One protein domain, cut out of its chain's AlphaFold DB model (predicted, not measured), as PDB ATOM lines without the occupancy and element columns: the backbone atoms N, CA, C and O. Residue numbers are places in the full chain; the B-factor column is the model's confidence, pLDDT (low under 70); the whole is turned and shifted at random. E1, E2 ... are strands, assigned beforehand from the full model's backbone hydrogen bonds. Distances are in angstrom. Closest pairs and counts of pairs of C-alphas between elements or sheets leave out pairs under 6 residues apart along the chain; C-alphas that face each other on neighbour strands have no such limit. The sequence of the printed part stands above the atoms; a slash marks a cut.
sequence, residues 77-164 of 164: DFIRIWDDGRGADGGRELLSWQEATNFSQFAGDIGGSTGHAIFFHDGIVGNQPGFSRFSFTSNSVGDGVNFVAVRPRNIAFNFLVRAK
ATOM      1  N   ASP A  77      15.556  34.553  89.648       94.62
ATOM      2  CA  ASP A  77      14.463  33.789  89.053       94.62
ATOM      3  C   ASP A  77      13.837  34.533  87.873       94.62
ATOM      4  O   ASP A  77      13.622  35.747  87.902       94.62
ATOM      5  N   PHE A  78      13.497  33.783  86.829       93.94
ATOM      6  CA  PHE A  78      12.682  34.301  85.740       93.94
ATOM      7  C   PHE A  78      11.215  34.348  86.160       93.94
ATOM      8  O   PHE A  78      10.714  33.464  86.856       93.94
ATOM      9  N   ILE A  79      10.498  35.364  85.689       93.94
ATOM     10  CA  ILE A  79       9.047  35.417  85.846       93.94
ATOM     11  C   ILE A  79       8.421  34.542  84.767       93.94
ATOM     12  O   ILE A  79       8.639  34.752  83.573       93.94
ATOM     13  N   ARG A  80       7.613  33.572  85.193       93.94
ATOM     14  CA  ARG A  80       6.753  32.786  84.314       93.94
ATOM     15  C   ARG A  80       5.301  33.164  84.575       93.94
ATOM     16  O   ARG A  80       4.890  33.298  85.726       93.94
ATOM     17  N   ILE A  81       4.523  33.314  83.509       95.81
ATOM     18  CA  ILE A  81       3.076  33.504  83.630       95.81
ATOM     19  C   ILE A  81       2.468  32.226  84.215       95.81
ATOM     20  O   ILE A  81       2.733  31.127  83.721       95.81
ATOM     21  N   TRP A  82       1.687  32.385  85.278       97.00
ATOM     22  CA  TRP A  82       0.969  31.300  85.930       97.00
ATOM     23  C   TRP A  82      -0.075  30.701  84.985       97.00
ATOM     24  O   TRP A  82      -0.757  31.421  84.260       97.00
ATOM     25  N   ASP A  83      -0.165  29.373  84.973       95.12
ATOM     26  CA  ASP A  83      -1.006  28.638  84.026       95.12
ATOM     27  C   ASP A  83      -2.503  28.753  84.312       95.12
ATOM     28  O   ASP A  83      -3.292  28.665  83.376       95.12
ATOM     29  N   ASP A  84      -2.881  28.947  85.581       95.50
ATOM     30  CA  ASP A  84      -4.269  29.137  86.032       95.50
ATOM     31  C   ASP A  84      -5.265  28.135  85.404       95.50
ATOM     32  O   ASP A  84      -6.366  28.472  84.974       95.50
ATOM     33  N   GLY A  85      -4.841  26.871  85.279       94.25
ATOM     34  CA  GLY A  85      -5.678  25.782  84.774       94.25
ATOM     35  C   GLY A  85      -5.771  25.659  83.249       94.25
ATOM     36  O   GLY A  85      -6.540  24.827  82.769       94.25
ATOM     37  N   ARG A  86      -4.988  26.416  82.465       94.94
ATOM     38  CA  ARG A  86      -4.927  26.254  80.998       94.94
ATOM     39  C   ARG A  86      -4.346  24.898  80.569       94.94
ATOM     40  O   ARG A  86      -4.699  24.404  79.497       94.94
ATOM     41  N   GLY A  87      -3.460  24.304  81.369       91.56
ATOM     42  CA  GLY A  87      -2.852  22.989  81.146       91.56
ATOM     43  C   GLY A  87      -1.467  23.000  80.485       91.56
ATOM     44  O   GLY A  87      -0.925  21.932  80.214       91.56
ATOM     45  N   ALA A  88      -0.863  24.166  80.237       89.69
ATOM     46  CA  ALA A  88       0.505  24.278  79.716       89.69
ATOM     47  C   ALA A  88       1.579  24.149  80.817       89.69
ATOM     48  O   ALA A  88       2.704  23.734  80.540       89.69
ATOM     49  N   ASP A  89       1.238  24.503  82.057       90.38
ATOM     50  CA  ASP A  89       2.014  24.239  83.282       90.38
ATOM     51  C   ASP A  89       1.094  23.644  84.358       90.38
ATOM     52  O   ASP A  89       0.893  24.209  85.434       90.38
ATOM     53  N   GLY A  90       0.453  22.521  84.020       91.69
ATOM     54  CA  GLY A  90      -0.579  21.909  84.854       91.69
ATOM     55  C   GLY A  90      -0.097  21.583  86.272       91.69
ATOM     56  O   GLY A  90       1.001  21.067  86.471       91.69
ATOM     57  N   GLY A  91      -0.942  21.875  87.265       90.88
ATOM     58  CA  GLY A  91      -0.659  21.613  88.682       90.88
ATOM     59  C   GLY A  91       0.293  22.613  89.344       90.88
ATOM     60  O   GLY A  91       0.629  22.448  90.515       90.88
ATOM     61  N   ARG A  92       0.732  23.655  88.630       94.06
ATOM     62  CA  ARG A  92       1.607  24.689  89.180       94.06
ATOM     63  C   ARG A  92       0.851  25.642  90.104       94.06
ATOM     64  O   ARG A  92      -0.155  26.224  89.706       94.06
ATOM     65  N   GLU A  93       1.378  25.887  91.300       95.25
ATOM     66  CA  GLU A  93       0.816  26.867  92.239       95.25
ATOM     67  C   GLU A  93       1.319  28.294  91.961       95.25
ATOM     68  O   GLU A  93       2.449  28.502  91.503       95.25
ATOM     69  N   LEU A  94       0.497  29.298  92.265       95.44
ATOM     70  CA  LEU A  94       0.883  30.705  92.167       95.44
ATOM     71  C   LEU A  94       2.025  31.022  93.154       95.44
ATOM     72  O   LEU A  94       2.032  30.535  94.279       95.44
ATOM     73  N   LEU A  95       2.995  31.835  92.730       94.88
ATOM     74  CA  LEU A  95       4.240  32.166  93.446       94.88
ATOM     75  C   LEU A  95       5.150  30.973  93.772       94.88
ATOM     76  O   LEU A  95       6.158  31.145  94.456       94.88
ATOM     77  N   SER A  96       4.850  29.774  93.269       95.62
ATOM     78  CA  SER A  96       5.738  28.631  93.458       95.62
ATOM     79  C   SER A  96       7.017  28.791  92.641       95.62
ATOM     80  O   SER A  96       7.013  29.361  91.541       95.62
ATOM     81  N   TRP A  97       8.110  28.261  93.191       94.94
ATOM     82  CA  TRP A  97       9.437  28.229  92.582       94.94
ATOM     83  C   TRP A  97       9.677  26.916  91.819       94.94
ATOM     84  O   TRP A  97       9.140  25.860  92.164       94.94
ATOM     85  N   GLN A  98      10.376  26.991  90.682       93.00
ATOM     86  CA  GLN A  98      10.757  25.847  89.852       93.00
ATOM     87  C   GLN A  98      12.248  25.885  89.602       93.00
ATOM     88  O   GLN A  98      12.774  26.903  89.145       93.00
ATOM     89  N   GLU A  99      12.881  24.734  89.786       89.75
ATOM     90  CA  GLU A  99      14.239  24.510  89.324       89.75
ATOM     91  C   GLU A  99      14.325  24.673  87.802       89.75
ATOM     92  O   GLU A  99      13.345  24.480  87.059       89.75
ATOM     93  N   ALA A 100      15.520  25.026  87.338       86.69
ATOM     94  CA  ALA A 100      15.819  25.027  85.920       86.69
ATOM     95  C   ALA A 100      15.622  23.623  85.325       86.69
ATOM     96  O   ALA A 100      15.891  22.600  85.959       86.69
ATOM     97  N   THR A 101      15.163  23.562  84.076       81.25
ATOM     98  CA  THR A 101      15.243  22.310  83.319       81.25
ATOM     99  C   THR A 101      16.655  22.198  82.773       81.25
ATOM    100  O   THR A 101      17.075  23.068  82.009       81.25
ATOM    101  N   ASN A 102      17.359  21.133  83.147       75.25
ATOM    102  CA  ASN A 102      18.759  20.956  82.800       75.25
ATOM    103  C   ASN A 102      18.986  19.741  81.890       75.25
ATOM    104  O   ASN A 102      18.350  18.705  82.076       75.25
ATOM    105  N   PHE A 103      19.942  19.840  80.968       66.62
ATOM    106  CA  PHE A 103      20.580  18.682  80.338       66.62
ATOM    107  C   PHE A 103      21.918  18.405  80.993       66.62
ATOM    108  O   PHE A 103      22.579  19.320  81.472       66.62
ATOM    109  N   SER A 104      22.353  17.152  80.990       63.31
ATOM    110  CA  SER A 104      23.731  16.864  81.350       63.31
ATOM    111  C   SER A 104      24.673  17.542  80.347       63.31
ATOM    112  O   SER A 104      24.485  17.464  79.133       63.31
ATOM    113  N   GLN A 105      25.697  18.225  80.855       59.03
ATOM    114  CA  GLN A 105      26.752  18.826  80.039       59.03
ATOM    115  C   GLN A 105      27.500  17.752  79.240       59.03
ATOM    116  O   GLN A 105      27.976  18.021  78.137       59.03
ATOM    117  N   PHE A 106      27.560  16.538  79.790       57.88
ATOM    118  CA  PHE A 106      28.100  15.345  79.158       57.88
ATOM    119  C   PHE A 106      27.001  14.285  79.044       57.88
ATOM    120  O   PHE A 106      26.330  13.976  80.028       57.88
ATOM    121  N   ALA A 107      26.819  13.705  77.863       57.62
ATOM    122  CA  ALA A 107      25.996  12.512  77.672       57.62
ATOM    123  C   ALA A 107      26.882  11.417  77.073       57.62
ATOM    124  O   ALA A 107      27.477  11.636  76.022       57.62
ATOM    125  N   GLY A 108      27.004  10.275  77.749       57.47
ATOM    126  CA  GLY A 108      27.774   9.116  77.295       57.47
ATOM    127  C   GLY A 108      27.000   7.826  77.555       57.47
ATOM    128  O   GLY A 108      26.216   7.756  78.500       57.47
ATOM    129  N   ASP A 109      27.188   6.837  76.690       52.09
ATOM    130  CA  ASP A 109      26.514   5.540  76.780       52.09
ATOM    131  C   ASP A 109      27.061   4.669  77.931       52.09
ATOM    132  O   ASP A 109      28.278   4.524  78.086       52.09
ATOM    133  N   ILE A 110      26.171   4.026  78.699       47.97
ATOM    134  CA  ILE A 110      26.537   2.918  79.593       47.97
ATOM    135  C   ILE A 110      26.673   1.667  78.715       47.97
ATOM    136  O   ILE A 110      25.744   0.876  78.593       47.97
ATOM    137  N   GLY A 111      27.851   1.491  78.105       53.19
ATOM    138  CA  GLY A 111      28.193   0.274  77.354       53.19
ATOM    139  C   GLY A 111      28.722   0.460  75.928       53.19
ATOM    140  O   GLY A 111      29.034  -0.544  75.290       53.19
ATOM    141  N   GLY A 112      28.886   1.690  75.424       52.81
ATOM    142  CA  GLY A 112      29.251   1.890  74.014       52.81
ATOM    143  C   GLY A 112      29.724   3.295  73.632       52.81
ATOM    144  O   GLY A 112      28.970   4.090  73.089       52.81
ATOM    145  N   SER A 113      31.007   3.571  73.899       53.78
ATOM    146  CA  SER A 113      31.994   4.374  73.134       53.78
ATOM    147  C   SER A 113      31.598   5.656  72.371       53.78
ATOM    148  O   SER A 113      32.400   6.140  71.571       53.78
ATOM    149  N   THR A 114      30.449   6.278  72.613       56.53
ATOM    150  CA  THR A 114      30.115   7.597  72.059       56.53
ATOM    151  C   THR A 114      29.545   8.510  73.130       56.53
ATOM    152  O   THR A 114      28.741   8.094  73.963       56.53
ATOM    153  N   GLY A 115      29.977   9.770  73.106       62.72
ATOM    154  CA  GLY A 115      29.358  10.810  73.907       62.72
ATOM    155  C   GLY A 115      29.392  12.185  73.266       62.72
ATOM    156  O   GLY A 115      30.000  12.400  72.211       62.72
ATOM    157  N   HIS A 116      28.676  13.097  73.912       63.81
ATOM    158  CA  HIS A 116      28.462  14.475  73.497       63.81
ATOM    159  C   HIS A 116      28.781  15.413  74.652       63.81
ATOM    160  O   HIS A 116      28.478  15.108  75.806       63.81
ATOM    161  N   ALA A 117      29.384  16.554  74.325       64.69
ATOM    162  CA  ALA A 117      29.670  17.622  75.267       64.69
ATOM    163  C   ALA A 117      29.050  18.934  74.777       64.69
ATOM    164  O   ALA A 117      29.155  19.279  73.597       64.69
ATOM    165  N   ILE A 118      28.417  19.664  75.693       67.38
ATOM    166  CA  ILE A 118      27.882  21.002  75.437       67.38
ATOM    167  C   ILE A 118      28.885  22.025  75.983       67.38
ATOM    168  O   ILE A 118      29.101  22.126  77.193       67.38
ATOM    169  N   PHE A 119      29.504  22.789  75.083       62.53
ATOM    170  CA  PHE A 119      30.445  23.862  75.419       62.53
ATOM    171  C   PHE A 119      29.790  25.233  75.238       62.53
ATOM    172  O   PHE A 119      28.920  25.392  74.386       62.53
ATOM    173  N   PHE A 120      30.227  26.227  76.019       63.38
ATOM    174  CA  PHE A 120      29.775  27.625  75.918       63.38
ATOM    175  C   PHE A 120      28.248  27.808  75.964       63.38
ATOM    176  O   PHE A 120      27.701  28.661  75.274       63.38
ATOM    177  N   HIS A 121      27.552  27.014  76.780       63.88
ATOM    178  CA  HIS A 121      26.087  26.964  76.794       63.88
ATOM    179  C   HIS A 121      25.379  28.265  77.223       63.88
ATOM    180  O   HIS A 121      24.184  28.394  76.988       63.88
ATOM    181  N   ASP A 122      26.092  29.211  77.838       63.41
ATOM    182  CA  ASP A 122      25.593  30.547  78.220       63.41
ATOM    183  C   ASP A 122      26.216  31.679  77.365       63.41
ATOM    184  O   ASP A 122      26.053  32.867  77.628       63.41
ATOM    185  N   GLY A 123      26.986  31.326  76.329       57.16
ATOM    186  CA  GLY A 123      27.609  32.285  75.419       57.16
ATOM    187  C   GLY A 123      26.695  32.651  74.249       57.16
ATOM    188  O   GLY A 123      26.077  31.784  73.634       57.16
ATOM    189  N   ILE A 124      26.662  33.932  73.862       49.91
ATOM    190  CA  ILE A 124      26.083  34.361  72.578       49.91
ATOM    191  C   ILE A 124      27.082  33.984  71.479       49.91
ATOM    192  O   ILE A 124      28.004  34.742  71.181       49.91
ATOM    193  N   VAL A 125      26.932  32.798  70.890       53.69
ATOM    194  CA  VAL A 125      27.778  32.362  69.772       53.69
ATOM    195  C   VAL A 125      26.912  31.859  68.624       53.69
ATOM    196  O   VAL A 125      26.126  30.928  68.776       53.69
ATOM    197  N   GLY A 126      27.052  32.492  67.456       51.03
ATOM    198  CA  GLY A 126      26.510  31.977  66.203       51.03
ATOM    199  C   GLY A 126      27.289  30.733  65.789       51.03
ATOM    200  O   GLY A 126      28.512  30.788  65.750       51.03
ATOM    201  N   ASN A 127      26.575  29.634  65.527       48.06
ATOM    202  CA  ASN A 127      27.057  28.364  64.967       48.06
ATOM    203  C   ASN A 127      28.501  27.966  65.348       48.06
ATOM    204  O   ASN A 127      29.460  28.352  64.680       48.06
ATOM    205  N   GLN A 128      28.655  27.109  66.360       50.78
ATOM    206  CA  GLN A 128      29.907  26.380  66.557       50.78
ATOM    207  C   GLN A 128      30.004  25.259  65.504       50.78
ATOM    208  O   GLN A 128      29.160  24.362  65.517       50.78
ATOM    209  N   PRO A 129      31.029  25.236  64.626       47.62
ATOM    210  CA  PRO A 129      31.162  24.217  63.576       47.62
ATOM    211  C   PRO A 129      31.376  22.790  64.110       47.62
ATOM    212  O   PRO A 129      31.379  21.833  63.339       47.62
ATOM    213  N   GLY A 130      31.624  22.644  65.412       50.41
ATOM    214  CA  GLY A 130      32.028  21.395  66.036       50.41
ATOM    215  C   GLY A 130      30.957  20.818  66.948       50.41
ATOM    216  O   GLY A 130      30.888  21.163  68.125       50.41
ATOM    217  N   PHE A 131      30.198  19.846  66.446       50.12
ATOM    218  CA  PHE A 131      29.657  18.806  67.311       50.12
ATOM    219  C   PHE A 131      30.790  17.820  67.619       50.12
ATOM    220  O   PHE A 131      31.226  17.074  66.741       50.12
ATOM    221  N   SER A 132      31.317  17.832  68.844       52.22
ATOM    222  CA  SER A 132      32.364  16.888  69.245       52.22
ATOM    223  C   SER A 132      31.730  15.547  69.621       52.22
ATOM    224  O   SER A 132      31.205  15.355  70.717       52.22
ATOM    225  N   ARG A 133      31.761  14.597  68.679       52.41
ATOM    226  CA  ARG A 133      31.616  13.166  68.980       52.41
ATOM    227  C   ARG A 133      33.001  12.665  69.355       52.41
ATOM    228  O   ARG A 133      33.888  12.671  68.507       52.41
ATOM    229  N   PHE A 134      33.200  12.253  70.597       55.75
ATOM    230  CA  PHE A 134      34.451  11.626  71.007       55.75
ATOM    231  C   PHE A 134      34.190  10.191  71.438       55.75
ATOM    232  O   PHE A 134      33.151   9.875  72.028       55.75
ATOM    233  N   SER A 135      35.127   9.318  71.076       53.19
ATOM    234  CA  SER A 135      35.095   7.924  71.483       53.19
ATOM    235  C   SER A 135      35.764   7.778  72.835       53.19
ATOM    236  O   SER A 135      36.960   8.026  72.970       53.19
ATOM    237  N   PHE A 136      34.997   7.374  73.842       53.94
ATOM    238  CA  PHE A 136      35.560   6.973  75.124       53.94
ATOM    239  C   PHE A 136      36.185   5.581  74.979       53.94
ATOM    240  O   PHE A 136      35.499   4.630  74.607       53.94
ATOM    241  N   THR A 137      37.484   5.460  75.254       52.00
ATOM    242  CA  THR A 137      38.220   4.179  75.268       52.00
ATOM    243  C   THR A 137      38.334   3.574  76.668       52.00
ATOM    244  O   THR A 137      38.934   2.515  76.840       52.00
ATOM    245  N   SER A 138      37.752   4.225  77.675       51.91
ATOM    246  CA  SER A 138      37.752   3.788  79.068       51.91
ATOM    247  C   SER A 138      36.479   4.232  79.785       51.91
ATOM    248  O   SER A 138      35.785   5.155  79.350       51.91
ATOM    249  N   ASN A 139      36.177   3.552  80.893       51.31
ATOM    250  CA  ASN A 139      35.063   3.833  81.793       51.31
ATOM    251  C   ASN A 139      35.302   5.207  82.434       51.31
ATOM    252  O   ASN A 139      35.887   5.307  83.512       51.31
ATOM    253  N   SER A 140      34.930   6.281  81.743       48.53
ATOM    254  CA  SER A 140      35.067   7.631  82.269       48.53
ATOM    255  C   SER A 140      34.013   7.825  83.355       48.53
ATOM    256  O   SER A 140      32.854   8.129  83.082       48.53
ATOM    257  N   VAL A 141      34.412   7.592  84.604       50.34
ATOM    258  CA  VAL A 141      33.676   8.068  85.775       50.34
ATOM    259  C   VAL A 141      34.056   9.540  85.908       50.34
ATOM    260  O   VAL A 141      35.088   9.875  86.481       50.34
ATOM    261  N   GLY A 142      33.308  10.410  85.227       47.78
ATOM    262  CA  GLY A 142      33.525  11.854  85.291       47.78
ATOM    263  C   GLY A 142      33.309  12.389  86.709       47.78
ATOM    264  O   GLY A 142      32.526  11.825  87.475       47.78
ATOM    265  N   ASP A 143      33.995  13.486  87.028       46.38
ATOM    266  CA  ASP A 143      34.047  14.174  88.328       46.38
ATOM    267  C   ASP A 143      32.726  14.918  88.662       46.38
ATOM    268  O   ASP A 143      32.691  16.116  88.932       46.38
ATOM    269  N   GLY A 144      31.600  14.202  88.580       51.88
ATOM    270  CA  GLY A 144      30.246  14.751  88.644       51.88
ATOM    271  C   GLY A 144      29.718  15.202  87.277       51.88
ATOM    272  O   GLY A 144      30.435  15.740  86.435       51.88
ATOM    273  N   VAL A 145      28.431  14.960  87.023       54.31
ATOM    274  CA  VAL A 145      27.755  15.445  85.813       54.31
ATOM    275  C   VAL A 145      27.343  16.895  86.049       54.31
ATOM    276  O   VAL A 145      26.409  17.161  86.801       54.31
ATOM    277  N   ASN A 146      28.030  17.837  85.407       55.78
ATOM    278  CA  ASN A 146      27.570  19.223  85.336       55.78
ATOM    279  C   ASN A 146      26.300  19.317  84.482       55.78
ATOM    280  O   ASN A 146      26.097  18.525  83.561       55.78
ATOM    281  N   PHE A 147      25.454  20.299  84.772       59.31
ATOM    282  CA  PHE A 147      24.142  20.468  84.158       59.31
ATOM    283  C   PHE A 147      24.048  21.809  83.418       59.31
ATOM    284  O   PHE A 147      24.434  22.847  83.946       59.31
ATOM    285  N   VAL A 148      23.512  21.781  82.199       67.38
ATOM    286  CA  VAL A 148      23.228  22.936  81.345       67.38
ATOM    287  C   VAL A 148      21.746  23.279  81.436       67.38
ATOM    288  O   VAL A 148      20.908  22.504  80.975       67.38
ATOM    289  N   ALA A 149      21.420  24.446  81.987       66.44
ATOM    290  CA  ALA A 149      20.048  24.941  82.061       66.44
ATOM    291  C   ALA A 149      19.530  25.365  80.676       66.44
ATOM    292  O   ALA A 149      20.073  26.273  80.057       66.44
ATOM    293  N   VAL A 150      18.456  24.730  80.201       72.94
ATOM    294  CA  VAL A 150      17.787  25.057  78.921       72.94
ATOM    295  C   VAL A 150      16.537  25.897  79.122       72.94
ATOM    296  O   VAL A 150      16.159  26.694  78.267       72.94
ATOM    297  N   ARG A 151      15.906  25.757  80.284       83.81
ATOM    298  CA  ARG A 151      14.862  26.662  80.749       83.81
ATOM    299  C   ARG A 151      15.284  27.159  82.122       83.81
ATOM    300  O   ARG A 151      15.505  26.313  82.992       83.81
ATOM    301  N   PRO A 152      15.403  28.478  82.329       87.75
ATOM    302  CA  PRO A 152      15.906  29.001  83.584       87.75
ATOM    303  C   PRO A 152      14.964  28.675  84.744       87.75
ATOM    304  O   PRO A 152      13.756  28.464  84.558       87.75
ATOM    305  N   ARG A 153      15.525  28.670  85.955       93.19
ATOM    306  CA  ARG A 153      14.736  28.645  87.189       93.19
ATOM    307  C   ARG A 153      13.764  29.822  87.208       93.19
ATOM    308  O   ARG A 153      14.066  30.899  86.685       93.19
ATOM    309  N   ASN A 154      12.560  29.583  87.709       95.00
ATOM    310  CA  ASN A 154      11.476  30.549  87.589       95.00
ATOM    311  C   ASN A 154      10.467  30.485  88.729       95.00
ATOM    312  O   ASN A 154      10.329  29.483  89.429       95.00
ATOM    313  N   ILE A 155       9.729  31.581  88.856       96.56
ATOM    314  CA  ILE A 155       8.624  31.767  89.788       96.56
ATOM    315  C   ILE A 155       7.358  32.151  89.014       96.56
ATOM    316  O   ILE A 155       7.406  32.939  88.064       96.56
ATOM    317  N   ALA A 156       6.221  31.569  89.400       96.44
ATOM    318  CA  ALA A 156       4.952  31.778  88.709       96.44
ATOM    319  C   ALA A 156       4.222  33.026  89.233       96.44
ATOM    320  O   ALA A 156       3.829  33.067  90.395       96.44
ATOM    321  N   PHE A 157       3.986  34.021  88.379       95.75
ATOM    322  CA  PHE A 157       3.172  35.199  88.700       95.75
ATOM    323  C   PHE A 157       1.910  35.245  87.847       95.75
ATOM    324  O   PHE A 157       1.891  34.788  86.705       95.75
ATOM    325  N   ASN A 158       0.854  35.847  88.391       94.50
ATOM    326  CA  ASN A 158      -0.365  36.085  87.634       94.50
ATOM    327  C   ASN A 158      -0.124  37.166  86.561       94.50
ATOM    328  O   ASN A 158       0.638  38.108  86.794       94.50
ATOM    329  N   PHE A 159      -0.777  37.044  85.403       93.19
ATOM    330  CA  PHE A 159      -0.670  38.007  84.309       93.19
ATOM    331  C   PHE A 159      -1.991  38.740  84.122       93.19
ATOM    332  O   PHE A 159      -2.939  38.236  83.525       93.19
ATOM    333  N   LEU A 160      -2.046  39.942  84.688       91.44
ATOM    334  CA  LEU A 160      -3.264  40.724  84.817       91.44
ATOM    335  C   LEU A 160      -3.117  42.055  84.086       91.44
ATOM    336  O   LEU A 160      -2.051  42.668  84.083       91.44
ATOM    337  N   VAL A 161      -4.225  42.531  83.525       89.69
ATOM    338  CA  VAL A 161      -4.352  43.895  83.015       89.69
ATOM    339  C   VAL A 161      -5.263  44.684  83.944       89.69
ATOM    340  O   VAL A 161      -6.331  44.217  84.345       89.69
ATOM    341  N   ARG A 162      -4.847  45.899  84.304       83.69
ATOM    342  CA  ARG A 162      -5.705  46.805  85.061       83.69
ATOM    343  C   ARG A 162      -6.808  47.328  84.143       83.69
ATOM    344  O   ARG A 162      -6.526  48.047  83.193       83.69
ATOM    345  N   ALA A 163      -8.055  46.991  84.450       82.69
ATOM    346  CA  ALA A 163      -9.214  47.462  83.689       82.69
ATOM    347  C   ALA A 163      -9.772  48.812  84.184       82.69
ATOM    348  O   ALA A 163     -10.453  49.502  83.431       82.69
ATOM    349  N   LYS A 164      -9.516  49.178  85.446       67.31
ATOM    350  CA  LYS A 164      -9.939  50.433  86.086       67.31
ATOM    351  C   LYS A 164      -9.067  50.746  87.296       67.31
ATOM    352  O   LYS A 164      -8.513  49.794  87.885       67.31
TER     353      LYS A 164
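What this domain is: This is residues 77 to 164 of the 164 residues of an uncharacterized protein of Escherichia coli KTE73 (UniProt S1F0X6). With little regular structure, the model is a long rod of three short strand pairs in a row: E2 and E5 in the middle, E1 and E6 toward one end, E3 and E4 toward the other. The 88 printed residues hold six strands, E1 to E6 in order, and no named helix; the class is all strand, with 23 residues in named elements. It is extended, with radius of gyration of the C-alphas 19.1 A and spans of 67 by 30 by 22 A.

Where its parts are: E5, residues 147 to 151, measures 11.7 A; E2, residues 101 to 104, 10.3 A. E1, residues 78 to 81, begins at C-alpha 78 (12.682, 34.301, 85.740). E6, residues 154 to 157, ends at C-alpha 157 (3.172, 35.199, 88.700). E3 is residues 106 to 108, E4 115 to 117.

How they stand to each other: E2 and E5 are antiparallel; N 103 and O 148, 2.8 A, are within hydrogen-bond range. So are N 155 and O 78, 2.9 A, in parallel E1 and E6, and N 116 and O 107, 2.8 A, in the hairpin E3 and E4.

The domain as a whole: The printed part has no cut. Links E1 to E2 and E4 to E5 are long. Residues 103 to 149 and 164 have pLDDT under 70.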